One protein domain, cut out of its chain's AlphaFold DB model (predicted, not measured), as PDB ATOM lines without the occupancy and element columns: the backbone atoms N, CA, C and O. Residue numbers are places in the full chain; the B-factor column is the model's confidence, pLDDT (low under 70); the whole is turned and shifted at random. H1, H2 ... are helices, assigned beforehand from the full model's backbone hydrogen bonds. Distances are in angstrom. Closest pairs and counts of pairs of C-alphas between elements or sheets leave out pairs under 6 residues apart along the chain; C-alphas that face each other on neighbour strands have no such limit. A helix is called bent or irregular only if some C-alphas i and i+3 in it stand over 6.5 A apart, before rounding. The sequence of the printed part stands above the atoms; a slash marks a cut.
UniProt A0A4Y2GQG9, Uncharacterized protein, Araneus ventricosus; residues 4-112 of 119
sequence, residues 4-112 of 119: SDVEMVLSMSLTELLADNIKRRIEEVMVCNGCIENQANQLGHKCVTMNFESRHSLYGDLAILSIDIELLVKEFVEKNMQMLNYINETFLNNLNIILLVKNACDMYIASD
ATOM      1  N   SER A   4       5.737 -10.444  21.189       88.06
ATOM      2  CA  SER A   4       6.203  -9.815  22.428       88.06
ATOM      3  C   SER A   4       6.971  -8.512  22.185       88.06
ATOM      4  O   SER A   4       6.752  -7.532  22.895       88.06
ATOM      5  N   ASP A   5       7.837  -8.469  21.169       91.94
ATOM      6  CA  ASP A   5       8.580  -7.256  20.815       91.94
ATOM      7  C   ASP A   5       7.625  -6.147  20.353       91.94
ATOM      8  O   ASP A   5       7.780  -4.986  20.728       91.94
ATOM      9  N   VAL A   6       6.613  -6.506  19.552       92.88
ATOM     10  CA  VAL A   6       5.593  -5.564  19.073       92.88
ATOM     11  C   VAL A   6       4.768  -5.013  20.235       92.88
ATOM     12  O   VAL A   6       4.590  -3.800  20.338       92.88
ATOM     13  N   GLU A   7       4.288  -5.882  21.125       93.06
ATOM     14  CA  GLU A   7       3.514  -5.479  22.304       93.06
ATOM     15  C   GLU A   7       4.333  -4.576  23.236       93.06
ATOM     16  O   GLU A   7       3.801  -3.604  23.779       93.06
ATOM     17  N   MET A   8       5.637  -4.836  23.378       94.31
ATOM     18  CA  MET A   8       6.551  -3.979  24.134       94.31
ATOM     19  C   MET A   8       6.684  -2.589  23.495       94.31
ATOM     20  O   MET A   8       6.588  -1.586  24.204       94.31
ATOM     21  N   VAL A   9       6.855  -2.508  22.170       95.94
ATOM     22  CA  VAL A   9       6.926  -1.229  21.438       95.94
ATOM     23  C   VAL A   9       5.627  -0.437  21.584       95.94
ATOM     24  O   VAL A   9       5.668   0.752  21.898       95.94
ATOM     25  N   LEU A  10       4.472  -1.088  21.422       96.94
ATOM     26  CA  LEU A  10       3.166  -0.449  21.595       96.94
ATOM     27  C   LEU A  10       2.955   0.035  23.037       96.94
ATOM     28  O   LEU A  10       2.508   1.161  23.247       96.94
ATOM     29  N   SER A  11       3.330  -0.772  24.032       96.75
ATOM     30  CA  SER A  11       3.230  -0.395  25.448       96.75
ATOM     31  C   SER A  11       4.122   0.801  25.787       96.75
ATOM     32  O   SER A  11       3.689   1.711  26.496       96.75
ATOM     33  N   MET A  12       5.347   0.841  25.252       96.94
ATOM     34  CA  MET A  12       6.253   1.980  25.419       96.94
ATOM     35  C   MET A  12       5.690   3.239  24.752       96.94
ATOM     36  O   MET A  12       5.631   4.292  25.377       96.94
ATOM     37  N   SER A  13       5.189   3.113  23.521       97.56
ATOM     38  CA  SER A  13       4.575   4.215  22.772       97.56
ATOM     39  C   SER A  13       3.378   4.823  23.516       97.56
ATOM     40  O   SER A  13       3.248   6.047  23.586       97.56
ATOM     41  N   LEU A  14       2.540   3.984  24.139       97.56
ATOM     42  CA  LEU A  14       1.435   4.433  24.990       97.56
ATOM     43  C   LEU A  14       1.928   5.088  26.292       97.56
ATOM     44  O   LEU A  14       1.366   6.092  26.722       97.56
ATOM     45  N   THR A  15       2.988   4.548  26.902       97.88
ATOM     46  CA  THR A  15       3.600   5.117  28.116       97.88
ATOM     47  C   THR A  15       4.143   6.525  27.856       97.88
ATOM     48  O   THR A  15       3.872   7.437  28.634       97.88
ATOM     49  N   GLU A  16       4.844   6.728  26.739       97.50
ATOM     50  CA  GLU A  16       5.333   8.043  26.303       97.50
ATOM     51  C   GLU A  16       4.188   9.044  26.117       97.50
ATOM     52  O   GLU A  16       4.233  10.145  26.663       97.50
ATOM     53  N   LEU A  17       3.128   8.649  25.400       97.31
ATOM     54  CA  LEU A  17       1.969   9.517  25.167       97.31
ATOM     55  C   LEU A  17       1.253   9.897  26.466       97.31
ATOM     56  O   LEU A  17       0.776  11.026  26.607       97.31
ATOM     57  N   LEU A  18       1.183   8.978  27.429       96.88
ATOM     58  CA  LEU A  18       0.646   9.271  28.753       96.88
ATOM     59  C   LEU A  18       1.538  10.232  29.535       96.88
ATOM     60  O   LEU A  18       1.011  11.152  30.156       96.88
ATOM     61  N   ALA A  19       2.860  10.062  29.489       96.38
ATOM     62  CA  ALA A  19       3.795  10.964  30.157       96.38
ATOM     63  C   ALA A  19       3.670  12.395  29.607       96.38
ATOM     64  O   ALA A  19       3.581  13.354  30.379       96.38
ATOM     65  N   ASP A  20       3.569  12.535  28.283       95.00
ATOM     66  CA  ASP A  20       3.355  13.821  27.615       95.00
ATOM     67  C   ASP A  20       2.000  14.444  27.984       95.00
ATOM     68  O   ASP A  20       1.913  15.645  28.262       95.00
ATOM     69  N   ASN A  21       0.939  13.635  28.060       94.44
ATOM     70  CA  ASN A  21      -0.375  14.107  28.494       94.44
ATOM     71  C   ASN A  21      -0.370  14.562  29.958       94.44
ATOM     72  O   ASN A  21      -0.866  15.651  30.250       94.44
ATOM     73  N   ILE A  22       0.228  13.785  30.866       92.94
ATOM     74  CA  ILE A  22       0.386  14.154  32.281       92.94
ATOM     75  C   ILE A  22       1.141  15.477  32.391       92.94
ATOM     76  O   ILE A  22       0.680  16.388  33.077       92.94
ATOM     77  N   LYS A  23       2.257  15.619  31.667       92.00
ATOM     78  CA  LYS A  23       3.038  16.856  31.632       92.00
ATOM     79  C   LYS A  23       2.184  18.050  31.216       92.00
ATOM     80  O   LYS A  23       2.110  19.023  31.964       92.00
ATOM     81  N   ARG A  24       1.506  17.956  30.068       90.38
ATOM     82  CA  ARG A  24       0.648  19.027  29.545       90.38
ATOM     83  C   ARG A  24      -0.447  19.406  30.540       90.38
ATOM     84  O   ARG A  24      -0.653  20.586  30.796       90.38
ATOM     85  N   ARG A  25      -1.117  18.421  31.146       89.81
ATOM     86  CA  ARG A  25      -2.185  18.668  32.127       89.81
ATOM     87  C   ARG A  25      -1.669  19.303  33.413       89.81
ATOM     88  O   ARG A  25      -2.289  20.235  33.916       89.81
ATOM     89  N   ILE A  26      -0.525  18.854  33.927       87.38
ATOM     90  CA  ILE A  26       0.119  19.496  35.077       87.38
ATOM     91  C   ILE A  26       0.478  20.949  34.741       87.38
ATOM     92  O   ILE A  26       0.240  21.834  35.557       87.38
ATOM     93  N   GLU A  27       1.023  21.214  33.551       83.06
ATOM     94  CA  GLU A  27       1.373  22.565  33.093       83.06
ATOM     95  C   GLU A  27       0.139  23.471  32.926       83.06
ATOM     96  O   GLU A  27       0.184  24.629  33.336       83.06
ATOM     97  N   GLU A  28      -0.975  22.943  32.411       80.94
ATOM     98  CA  GLU A  28      -2.260  23.652  32.289       80.94
ATOM     99  C   GLU A  28      -2.873  24.001  33.657       80.94
ATOM    100  O   GLU A  28      -3.407  25.097  33.837       80.94
ATOM    101  N   VAL A  29      -2.781  23.096  34.639       72.12
ATOM    102  CA  VAL A  29      -3.287  23.310  36.010       72.12
ATOM    103  C   VAL A  29      -2.372  24.235  36.820       72.12
ATOM    104  O   VAL A  29      -2.836  24.943  37.715       72.12
ATOM    105  N   MET A  30      -1.078  24.280  36.498       67.62
ATOM    106  CA  MET A  30      -0.050  25.091  37.163       67.62
ATOM    107  C   MET A  30      -0.146  26.594  36.854       67.62
ATOM    108  O   MET A  30       0.870  27.289  36.758       67.62
ATOM    109  N   VAL A  31      -1.357  27.149  36.802       61.62
ATOM    110  CA  VAL A  31      -1.548  28.589  36.964       61.62
ATOM    111  C   VAL A  31      -1.200  28.930  38.417       61.62
ATOM    112  O   VAL A  31      -2.025  28.880  39.323       61.62
ATOM    113  N   CYS A  32       0.077  29.202  38.678       64.94
ATOM    114  CA  CYS A  32       0.544  29.530  40.017       64.94
ATOM    115  C   CYS A  32      -0.105  30.831  40.489       64.94
ATOM    116  O   CYS A  32      -0.077  31.819  39.759       64.94
ATOM    117  N   ASN A  33      -0.569  30.883  41.741       57.78
ATOM    118  CA  ASN A  33      -1.028  32.137  42.351       57.78
ATOM    119  C   ASN A  33       0.016  33.257  42.218       57.78
ATOM    120  O   ASN A  33      -0.353  34.394  41.983       57.78
ATOM    121  N   GLY A  34       1.319  32.948  42.244       57.81
ATOM    122  CA  GLY A  34       2.372  33.923  41.940       57.81
ATOM    123  C   GLY A  34       2.325  34.465  40.503       57.81
ATOM    124  O   GLY A  34       2.538  35.658  40.301       57.81
ATOM    125  N   CYS A  35       1.986  33.633  39.512       63.66
ATOM    126  CA  CYS A  35       1.754  34.072  38.131       63.66
ATOM    127  C   CYS A  35       0.479  34.918  37.989       63.66
ATOM    128  O   CYS A  35       0.442  35.810  37.143       63.66
ATOM    129  N   ILE A  36      -0.544  34.655  38.811       64.88
ATOM    130  CA  ILE A  36      -1.811  35.406  38.820       64.88
ATOM    131  C   ILE A  36      -1.647  36.752  39.544       64.88
ATOM    132  O   ILE A  36      -2.083  37.784  39.042       64.88
ATOM    133  N   GLU A  37      -1.010  36.751  40.713       61.41
ATOM    134  CA  GLU A  37      -0.987  37.873  41.658       61.41
ATOM    135  C   GLU A  37       0.266  38.754  41.530       61.41
ATOM    136  O   GLU A  37       0.219  39.930  41.877       61.41
ATOM    137  N   ASN A  38       1.400  38.218  41.057       60.78
ATOM    138  CA  ASN A  38       2.708  38.877  41.177       60.78
ATOM    139  C   ASN A  38       3.606  38.674  39.940       60.78
ATOM    140  O   ASN A  38       4.703  38.116  40.020       60.78
ATOM    141  N   GLN A  39       3.182  39.188  38.779       60.72
ATOM    142  CA  GLN A  39       3.936  39.092  37.511       60.72
ATOM    143  C   GLN A  39       5.378  39.640  37.588       60.72
ATOM    144  O   GLN A  39       6.245  39.190  36.841       60.72
ATOM    145  N   ALA A  40       5.656  40.581  38.498       60.81
ATOM    146  CA  ALA A  40       6.949  41.260  38.601       60.81
ATOM    147  C   ALA A  40       8.059  40.446  39.302       60.81
ATOM    148  O   ALA A  40       9.234  40.756  39.110       60.81
ATOM    149  N   ASN A  41       7.731  39.418  40.101       65.56
ATOM    150  CA  ASN A  41       8.724  38.624  40.836       65.56
ATOM    151  C   ASN A  41       8.621  37.127  40.514       65.56
ATOM    152  O   ASN A  41       8.029  36.351  41.265       65.56
ATOM    153  N   GLN A  42       9.268  36.724  39.421       58.56
ATOM    154  CA  GLN A  42       9.319  35.332  38.963       58.56
ATOM    155  C   GLN A  42       9.941  34.368  39.992       58.56
ATOM    156  O   GLN A  42       9.585  33.195  40.020       58.56
ATOM    157  N   LEU A  43      10.819  34.844  40.887       59.62
ATOM    158  CA  LEU A  43      11.420  34.019  41.949       59.62
ATOM    159  C   LEU A  43      10.426  33.667  43.070       59.62
ATOM    160  O   LEU A  43      10.649  32.710  43.807       59.62
ATOM    161  N   GLY A  44       9.325  34.417  43.194       57.16
ATOM    162  CA  GLY A  44       8.221  34.108  44.106       57.16
ATOM    163  C   GLY A  44       7.201  33.129  43.523       57.16
ATOM    164  O   GLY A  44       6.251  32.744  44.206       57.16
ATOM    165  N   HIS A  45       7.354  32.727  42.256       67.44
ATOM    166  CA  HIS A  45       6.406  31.840  41.595       67.44
ATOM    167  C   HIS A  45       6.709  30.400  41.992       67.44
ATOM    168  O   HIS A  45       7.696  29.807  41.562       67.44
ATOM    169  N   LYS A  46       5.820  29.812  42.792       64.19
ATOM    170  CA  LYS A  46       5.910  28.411  43.221       64.19
ATOM    171  C   LYS A  46       6.000  27.438  42.029       64.19
ATOM    172  O   LYS A  46       6.623  26.393  42.158       64.19
ATOM    173  N   CYS A  47       5.437  27.779  40.864       67.12
ATOM    174  CA  CYS A  47       5.590  26.966  39.650       67.12
ATOM    175  C   CYS A  47       7.011  26.987  39.066       67.12
ATOM    176  O   CYS A  47       7.423  25.990  38.487       67.12
ATOM    177  N   VAL A  48       7.777  28.071  39.232       63.38
ATOM    178  CA  VAL A  48       9.142  28.205  38.686       63.38
ATOM    179  C   VAL A  48      10.161  27.448  39.543       63.38
ATOM    180  O   VAL A  48      11.202  27.036  39.041       63.38
ATOM    181  N   THR A  49       9.862  27.232  40.826       70.06
ATOM    182  CA  THR A  49      10.797  26.642  41.799       70.06
ATOM    183  C   THR A  49      10.504  25.186  42.167       70.06
ATOM    184  O   THR A  49      11.366  24.539  42.756       70.06
ATOM    185  N   MET A  50       9.326  24.644  41.833       80.38
ATOM    186  CA  MET A  50       9.006  23.233  42.084       80.38
ATOM    187  C   MET A  50       9.619  22.302  41.035       80.38
ATOM    188  O   MET A  50       9.357  22.467  39.839       80.38
ATOM    189  N   ASN A  51      10.322  21.274  41.515       86.62
ATOM    190  CA  ASN A  51      10.739  20.114  40.728       86.62
ATOM    191  C   ASN A  51       9.526  19.271  40.285       86.62
ATOM    192  O   ASN A  51       8.409  19.435  40.791       86.62
ATOM    193  N   PHE A  52       9.727  18.376  39.323       88.62
ATOM    194  CA  PHE A  52       8.634  17.619  38.706       88.62
ATOM    195  C   PHE A  52       8.007  16.620  39.679       88.62
ATOM    196  O   PHE A  52       6.793  16.439  39.655       88.62
ATOM    197  N   GLU A  53       8.784  16.049  40.599       91.31
ATOM    198  CA  GLU A  53       8.264  15.174  41.657       91.31
ATOM    199  C   GLU A  53       7.241  15.896  42.551       91.31
ATOM    200  O   GLU A  53       6.141  15.392  42.781       91.31
ATOM    201  N   SER A  54       7.543  17.125  42.985       88.00
ATOM    202  CA  SER A  54       6.615  17.934  43.789       88.00
ATOM    203  C   SER A  54       5.362  18.312  43.002       88.00
ATOM    204  O   SER A  54       4.262  18.322  43.552       88.00
ATOM    205  N   ARG A  55       5.507  18.610  41.703       86.69
ATOM    206  CA  ARG A  55       4.367  18.901  40.820       86.69
ATOM    207  C   ARG A  55       3.473  17.679  40.655       86.69
ATOM    208  O   ARG A  55       2.260  17.801  40.799       86.69
ATOM    209  N   HIS A  56       4.072  16.517  40.411       90.31
ATOM    210  CA  HIS A  56       3.366  15.247  40.322       90.31
ATOM    211  C   HIS A  56       2.632  14.930  41.632       90.31
ATOM    212  O   HIS A  56       1.454  14.599  41.601       90.31
ATOM    213  N   SER A  57       3.264  15.135  42.792       90.81
ATOM    214  CA  SER A  57       2.608  14.918  44.088       90.81
ATOM    215  C   SER A  57       1.402  15.835  44.336       90.81
ATOM    216  O   SER A  57       0.525  15.461  45.109       90.81
ATOM    217  N   LEU A  58       1.370  17.037  43.755       87.50
ATOM    218  CA  LEU A  58       0.277  17.996  43.957       87.50
ATOM    219  C   LEU A  58      -0.834  17.866  42.912       87.50
ATOM    220  O   LEU A  58      -2.003  18.058  43.242       87.50
ATOM    221  N   TYR A  59      -0.470  17.583  41.661       88.62
ATOM    222  CA  TYR A  59      -1.376  17.677  40.515       88.62
ATOM    223  C   TYR A  59      -1.470  16.392  39.689       88.62
ATOM    224  O   TYR A  59      -2.283  16.344  38.773       88.62
ATOM    225  N   GLY A  60      -0.674  15.362  39.986       90.75
ATOM    226  CA  GLY A  60      -0.602  14.122  39.206       90.75
ATOM    227  C   GLY A  60      -1.947  13.415  39.091       90.75
ATOM    228  O   GLY A  60      -2.393  13.139  37.981       90.75
ATOM    229  N   ASP A  61      -2.647  13.220  40.211       91.62
ATOM    230  CA  ASP A  61      -3.970  12.578  40.209       91.62
ATOM    231  C   ASP A  61      -4.983  13.363  39.367       91.62
ATOM    232  O   ASP A  61      -5.722  12.786  38.567       91.62
ATOM    233  N   LEU A  62      -4.992  14.694  39.494       90.69
ATOM    234  CA  LEU A  62      -5.868  15.553  38.698       90.69
ATOM    235  C   LEU A  62      -5.509  15.486  37.211       90.69
ATOM    236  O   LEU A  62      -6.399  15.391  36.368       90.69
ATOM    237  N   ALA A  63      -4.215  15.495  36.890       91.31
ATOM    238  CA  ALA A  63      -3.726  15.370  35.527       91.31
ATOM    239  C   ALA A  63      -4.193  14.055  34.892       91.31
ATOM    240  O   ALA A  63      -4.762  14.094  33.803       91.31
ATOM    241  N   ILE A  64      -4.059  12.932  35.605       93.00
ATOM    242  CA  ILE A  64      -4.511  11.606  35.159       93.00
ATOM    243  C   ILE A  64      -6.034  11.576  34.959       93.00
ATOM    244  O   ILE A  64      -6.509  11.121  33.922       93.00
ATOM    245  N   LEU A  65      -6.811  12.105  35.910       92.75
ATOM    246  CA  LEU A  65      -8.277  12.155  35.808       92.75
ATOM    247  C   LEU A  65      -8.775  13.078  34.684       92.75
ATOM    248  O   LEU A  65      -9.895  12.913  34.206       92.75
ATOM    249  N   SER A  66      -7.955  14.042  34.264       91.56
ATOM    250  CA  SER A  66      -8.260  14.996  33.190       91.56
ATOM    251  C   SER A  66      -7.751  14.570  31.806       91.56
ATOM    252  O   SER A  66      -7.789  15.363  30.857       91.56
ATOM    253  N   ILE A  67      -7.240  13.343  31.668       92.25
ATOM    254  CA  ILE A  67      -6.796  12.821  30.374       92.25
ATOM    255  C   ILE A  67      -7.978  12.804  29.403       92.25
ATOM    256  O   ILE A  67      -9.038  12.244  29.681       92.25
ATOM    257  N   ASP A  68      -7.766  13.410  28.238       93.94
ATOM    258  CA  ASP A  68      -8.693  13.295  27.120       93.94
ATOM    259  C   ASP A  68      -8.450  11.948  26.436       93.94
ATOM    260  O   ASP A  68      -7.492  11.777  25.679       93.94
ATOM    261  N   ILE A  69      -9.284  10.965  26.776       92.75
ATOM    262  CA  ILE A  69      -9.140   9.588  26.296       92.75
ATOM    263  C   ILE A  69      -9.321   9.518  24.777       92.75
ATOM    264  O   ILE A  69      -8.613   8.758  24.118       92.75
ATOM    265  N   GLU A  70     -10.241  10.302  24.210       96.19
ATOM    266  CA  GLU A  70     -10.494  10.297  22.767       96.19
ATOM    267  C   GLU A  70      -9.260  10.791  22.009       96.19
ATOM    268  O   GLU A  70      -8.793  10.134  21.072       96.19
ATOM    269  N   LEU A  71      -8.680  11.905  22.466       95.62
ATOM    270  CA  LEU A  71      -7.450  12.438  21.894       95.62
ATOM    271  C   LEU A  71      -6.274  11.468  22.071       95.62
ATOM    272  O   LEU A  71      -5.561  11.212  21.102       95.62
ATOM    273  N   LEU A  72      -6.105  10.878  23.259       95.44
ATOM    274  CA  LEU A  72      -5.037   9.911  23.533       95.44
ATOM    275  C   LEU A  72      -5.111   8.700  22.592       95.44
ATOM    276  O   LEU A  72      -4.097   8.280  22.039       95.44
ATOM    277  N   VAL A  73      -6.308   8.138  22.396       95.38
ATOM    278  CA  VAL A  73      -6.514   6.995  21.495       95.38
ATOM    279  C   VAL A  73      -6.191   7.380  20.055       95.38
ATOM    280  O   VAL A  73      -5.521   6.617  19.357       95.38
ATOM    281  N   LYS A  74      -6.625   8.566  19.614       97.31
ATOM    282  CA  LYS A  74      -6.325   9.068  18.273       97.31
ATOM    283  C   LYS A  74      -4.816   9.211  18.054       97.31
ATOM    284  O   LYS A  74      -4.296   8.655  17.090       97.31
ATOM    285  N   GLU A  75      -4.117   9.880  18.967       97.69
ATOM    286  CA  GLU A  75      -2.661  10.062  18.908       97.69
ATOM    287  C   GLU A  75      -1.922   8.717  18.939       97.69
ATOM    288  O   GLU A  75      -0.976   8.506  18.178       97.69
ATOM    289  N   PHE A  76      -2.378   7.774  19.769       97.69
ATOM    290  CA  PHE A  76      -1.799   6.437  19.851       97.69
ATOM    291  C   PHE A  76      -1.944   5.657  18.541       97.69
ATOM    292  O   PHE A  76      -0.968   5.076  18.062       97.69
ATOM    293  N   VAL A  77      -3.131   5.660  17.934       96.94
ATOM    294  CA  VAL A  77      -3.367   4.983  16.651       96.94
ATOM    295  C   VAL A  77      -2.563   5.639  15.528       96.94
ATOM    296  O   VAL A  77      -1.923   4.932  14.753       96.94
ATOM    297  N   GLU A  78      -2.536   6.972  15.462       97.50
ATOM    298  CA  GLU A  78      -1.768   7.712  14.453       97.50
ATOM    299  C   GLU A  78      -0.261   7.432  14.568       97.50
ATOM    300  O   GLU A  78       0.383   7.094  13.569       97.50
ATOM    301  N   LYS A  79       0.300   7.482  15.786       97.50
ATOM    302  CA  LYS A  79       1.727   7.218  16.047       97.50
ATOM    303  C   LYS A  79       2.127   5.778  15.711       97.50
ATOM    304  O   LYS A  79       3.258   5.543  15.292       97.50
ATOM    305  N   ASN A  80       1.206   4.824  15.851       97.44
ATOM    306  CA  ASN A  80       1.465   3.395  15.661       97.44
ATOM    307  C   ASN A  80       0.754   2.803  14.428       97.44
ATOM    308  O   ASN A  80       0.580   1.587  14.343       97.44
ATOM    309  N   MET A  81       0.386   3.628  13.439       96.62
ATOM    310  CA  MET A  81      -0.394   3.213  12.259       96.62
ATOM    311  C   MET A  81       0.234   2.033  11.495       96.62
ATOM    312  O   MET A  81      -0.471   1.177  10.962       96.62
ATOM    313  N   GLN A  82       1.568   1.942  11.473       95.06
ATOM    314  CA  GLN A  82       2.302   0.843  10.827       95.06
ATOM    315  C   GLN A  82       2.108  -0.515  11.525       95.06
ATOM    316  O   GLN A  82       2.339  -1.560  10.921       95.06
ATOM    317  N   MET A  83       1.678  -0.504  12.786       95.12
ATOM    318  CA  MET A  83       1.485  -1.674  13.644       95.12
ATOM    319  C   MET A  83       0.008  -1.854  14.028       95.12
ATOM    320  O   MET A  83      -0.296  -2.601  14.954       95.12
ATOM    321  N   LEU A  84      -0.920  -1.216  13.302       94.31
ATOM    322  CA  LEU A  84      -2.350  -1.197  13.628       94.31
ATOM    323  C   LEU A  84      -2.953  -2.599  13.813       94.31
ATOM    324  O   LEU A  84      -3.758  -2.805  14.713       94.31
ATOM    325  N   ASN A  85      -2.512  -3.583  13.022       94.50
ATOM    326  CA  ASN A  85      -2.984  -4.972  13.114       94.50
ATOM    327  C   ASN A  85      -2.687  -5.642  14.473       94.50
ATOM    328  O   ASN A  85      -3.294  -6.660  14.809       94.50
ATOM    329  N   TYR A  86      -1.750  -5.089  15.246       94.88
ATOM    330  CA  TYR A  86      -1.380  -5.572  16.574       94.88
ATOM    331  C   TYR A  86      -2.126  -4.848  17.703       94.88
ATOM    332  O   TYR A  86      -2.135  -5.335  18.829       94.88
ATOM    333  N   ILE A  87      -2.801  -3.730  17.411       95.25
ATOM    334  CA  ILE A  87      -3.675  -3.029  18.358       95.25
ATOM    335  C   ILE A  87      -5.034  -3.737  18.346       95.25
ATOM    336  O   ILE A  87      -5.969  -3.344  17.651       95.25
ATOM    337  N   ASN A  88      -5.117  -4.844  19.076       93.81
ATOM    338  CA  ASN A  88      -6.297  -5.700  19.136       93.81
ATOM    339  C   ASN A  88      -6.684  -6.016  20.586       93.81
ATOM    340  O   ASN A  88      -5.998  -5.635  21.531       93.81
ATOM    341  N   GLU A  89      -7.798  -6.726  20.754       95.75
ATOM    342  CA  GLU A  89      -8.332  -7.093  22.066       95.75
ATOM    343  C   GLU A  89      -7.318  -7.852  22.939       95.75
ATOM    344  O   GLU A  89      -7.223  -7.586  24.133       95.75
ATOM    345  N   THR A  90      -6.510  -8.745  22.356       94.62
ATOM    346  CA  THR A  90      -5.474  -9.484  23.093       94.62
ATOM    347  C   THR A  90      -4.424  -8.544  23.675       94.62
ATOM    348  O   THR A  90      -4.143  -8.619  24.868       94.62
ATOM    349  N   PHE A  91      -3.890  -7.629  22.859       95.00
ATOM    350  CA  PHE A  91      -2.944  -6.614  23.327       95.00
ATOM    351  C   PHE A  91      -3.556  -5.774  24.454       95.00
ATOM    352  O   PHE A  91      -2.948  -5.629  25.512       95.00
ATOM    353  N   LEU A  92      -4.783  -5.278  24.258       94.44
ATOM    354  CA  LEU A  92      -5.477  -4.448  25.246       94.44
ATOM    355  C   LEU A  92      -5.705  -5.187  26.574       94.44
ATOM    356  O   LEU A  92      -5.503  -4.602  27.635       94.44
ATOM    357  N   ASN A  93      -6.064  -6.471  26.527       94.94
ATOM    358  CA  ASN A  93      -6.262  -7.299  27.719       94.94
ATOM    359  C   ASN A  93      -4.950  -7.625  28.451       94.94
ATOM    360  O   ASN A  93      -4.964  -7.853  29.661       94.94
ATOM    361  N   ASN A  94      -3.822  -7.630  27.738       94.12
ATOM    362  CA  ASN A  94      -2.497  -7.849  28.313       94.12
ATOM    363  C   ASN A  94      -1.899  -6.578  28.944       94.12
ATOM    364  O   ASN A  94      -0.898  -6.666  29.661       94.12
ATOM    365  N   LEU A  95      -2.492  -5.401  28.713       94.06
ATOM    366  CA  LEU A  95      -2.007  -4.154  29.296       94.06
ATOM    367  C   LEU A  95      -2.173  -4.151  30.818       94.06
ATOM    368  O   LEU A  95      -3.276  -4.173  31.363       94.06
ATOM    369  N   ASN A  96      -1.055  -3.996  31.524       95.25
ATOM    370  CA  ASN A  96      -1.075  -3.667  32.942       95.25
ATOM    371  C   ASN A  96      -1.200  -2.148  33.114       95.25
ATOM    372  O   ASN A  96      -0.201  -1.433  33.158       95.25
ATOM    373  N   ILE A  97      -2.439  -1.664  33.224       92.25
ATOM    374  CA  ILE A  97      -2.745  -0.228  33.318       92.25
ATOM    375  C   ILE A  97      -2.056   0.438  34.515       92.25
ATOM    376  O   ILE A  97      -1.557   1.553  34.393       92.25
ATOM    377  N   ILE A  98      -1.969  -0.252  35.656       95.06
ATOM    378  CA  ILE A  98      -1.312   0.282  36.859       95.06
ATOM    379  C   ILE A  98       0.174   0.530  36.582       95.06
ATOM    380  O   ILE A  98       0.702   1.593  36.907       95.06
ATOM    381  N   LEU A  99       0.847  -0.442  35.961       96.19
ATOM    382  CA  LEU A  99       2.259  -0.318  35.608       96.19
ATOM    383  C   LEU A  99       2.484   0.755  34.537       96.19
ATOM    384  O   LEU A  99       3.438   1.516  34.629       96.19
ATOM    385  N   LEU A 100       1.598   0.830  33.549       95.56
ATOM    386  CA  LEU A 100       1.664   1.793  32.456       95.56
ATOM    387  C   LEU A 100       1.560   3.241  32.965       95.56
ATOM    388  O   LEU A 100       2.403   4.069  32.630       95.56
ATOM    389  N   VAL A 101       0.587   3.529  33.837       95.06
ATOM    390  CA  VAL A 101       0.449   4.850  34.476       95.06
ATOM    391  C   VAL A 101       1.662   5.157  35.347       95.06
ATOM    392  O   VAL A 101       2.218   6.248  35.249       95.06
ATOM    393  N   LYS A 102       2.126   4.189  36.150       96.69
ATOM    394  CA  LYS A 102       3.328   4.366  36.971       96.69
ATOM    395  C   LYS A 102       4.545   4.734  36.117       96.69
ATOM    396  O   LYS A 102       5.216   5.713  36.418       96.69
ATOM    397  N   ASN A 103       4.797   3.991  35.041       97.62
ATOM    398  CA  ASN A 103       5.924   4.250  34.149       97.62
ATOM    399  C   ASN A 103       5.815   5.633  33.493       97.62
ATOM    400  O   ASN A 103       6.821   6.321  33.367       97.62
ATOM    401  N   ALA A 104       4.609   6.066  33.118       97.25
ATOM    402  CA  ALA A 104       4.389   7.398  32.562       97.25
ATOM    403  C   ALA A 104       4.716   8.510  33.578       97.25
ATOM    404  O   ALA A 104       5.388   9.485  33.236       97.25
ATOM    405  N   CYS A 105       4.305   8.347  34.839       95.56
ATOM    406  CA  CYS A 105       4.662   9.267  35.920       95.56
ATOM    407  C   CYS A 105       6.172   9.278  36.195       95.56
ATOM    408  O   CYS A 105       6.764  10.350  36.319       95.56
ATOM    409  N   ASP A 106       6.806   8.103  36.242       96.12
ATOM    410  CA  ASP A 106       8.252   7.968  36.439       96.12
ATOM    411  C   ASP A 106       9.024   8.640  35.289       96.12
ATOM    412  O   ASP A 106       9.988   9.365  35.532       96.12
ATOM    413  N   MET A 107       8.569   8.479  34.039       95.94
ATOM    414  CA  MET A 107       9.135   9.160  32.868       95.94
ATOM    415  C   MET A 107       8.973  10.677  32.947       95.94
ATOM    416  O   MET A 107       9.922  11.406  32.656       95.94
ATOM    417  N   TYR A 108       7.803  11.163  33.374       93.56
ATOM    418  CA  TYR A 108       7.595  12.585  33.627       93.56
ATOM    419  C   TYR A 108       8.608  13.103  34.654       93.56
ATOM    420  O   TYR A 108       9.352  14.031  34.347       93.56
ATOM    421  N   ILE A 109       8.714  12.475  35.827       92.94
ATOM    422  CA  ILE A 109       9.638  12.900  36.891       92.94
ATOM    423  C   ILE A 109      11.097  12.847  36.417       92.94
ATOM    424  O   ILE A 109      11.854  13.786  36.653       92.94
ATOM    425  N   ALA A 110      11.487  11.790  35.701       92.25
ATOM    426  CA  ALA A 110      12.839  11.631  35.170       92.25
ATOM    427  C   ALA A 110      13.194  12.662  34.082       92.25
ATOM    428  O   ALA A 110      14.374  12.902  33.834       92.25
ATOM    429  N   SER A 111      12.196  13.283  33.445       90.06
ATOM    430  CA  SER A 111      12.400  14.359  32.466       90.06
ATOM    431  C   SER A 111      12.741  15.714  33.097       90.06
ATOM    432  O   SER A 111      12.931  16.698  32.374       90.06
ATOM    433  N   ASP A 112      12.829  15.785  34.430       85.75
ATOM    434  CA  ASP A 112      13.186  17.010  35.131       85.75
ATOM    435  C   ASP A 112      14.633  17.419  34.832       85.75
ATOM    436  O   ASP A 112      15.606  16.818  35.289       85.75
TER     437      ASP A 112
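This is residues 4 to 112 of the 119 residues of an uncharacterized protein of Araneus ventricosus (UniProt A0A4Y2GQG9). One long helix, H1, runs along most of a long, narrow model; H4, H5 and H8 cross it, H8 and H5 on roughly opposite sides, while H6 and H7 sit beside its first residues. Beyond the last residue of H1, the short helices H2 and H3 and the loop between them make a small loose head that adds to the length. The printed part has 109 residues with eight named helices, H1 to H8 in chain order, and no named strand: the class is all helix. The whole is loose, with a radius of gyration of the C-alphas of 16.6 A, and spans 54 by 21 by 20 A.

Find C-alpha 4 at (6.203, -9.815, 22.428); from there H1, residues 4 to 29, runs 37.0 A to C-alpha 29 at (-3.287, 23.310, 36.010). Read on to H2, residues 33 to 37, 5.8 A, and H3, residues 46 to 49, 5.4 A. H4, residues 52 to 65, spans 18.0 A and is irregular, with C-alphas 58 and 61 at 7.8 A. H5, residues 69 to 79, spans 15.1 A. H6, residues 81 to 86, spans 9.8 A and is irregular, with C-alphas 82 and 85 at 8.2 A. After H7, residues 89 to 94, 8.6 A, comes H8, residues 97 to 110, 19.7 A, ending at C-alpha 110, (12.839, 11.631, 35.170).

Start at the hub, H1, which touches four helices. Its residues 6 to 7 alone only just touch H6, with 3 pairs of C-alphas within 8 A, the closest Val 6 and Tyr 86 at 7.4 A. H7 is close to H1 but not clearly touching, C-alphas Glu 7 and Phe 91 being closest at 6.6 A. Residues 13 to 21 alone touch H5 at a steep tilt of 48 degrees, opposite ways, closest at C-alphas Leu 14 and Phe 76, 6.4 A. Residues 11 to 23 alone touch H8 at a steep tilt of 60 degrees, the same way, closest at C-alphas Ala 19 and Ala 104, 4.3 A. Residues 21 to 29 alone touch H4, about perpendicular at 79 degrees, closest at C-alphas Arg 25 and Ala 63, 5.0 A. H8, with residues 105 to 109 alone, touches H4 at a shallow tilt of 34.8 degrees, only just short of steep, opposite ways, closest at C-alphas Phe 52 and Ile 109, 5.2 A. Helix packing is mostly crossed: 1 of 5 touching pairs given a tilt is shallow. H2 and H3 only just touch, with 3 pairs of C-alphas within 8 A, closest at Gly 34 and Lys 46, 6.7 A; H1 and H3 are apart. In H1, H2, H5, H7 and H8 every O i to N i+4 pair is within hydrogen-bond range; in H4 8 of 10 are, in H6 0 of 2, beside 2 of 3 O i to N i+3 pairs, and H3 is too short for such a pair.

Look at Ala 40 and Thr 90, whose C-alphas are the two farthest apart, 54.5 A. The printed part has no cut and no long link; H2 to H3 is short, with 8 residues between them. Confidence is low, under 70, at residues 30 to 48; the mean pLDDT of the printed part is 87.6.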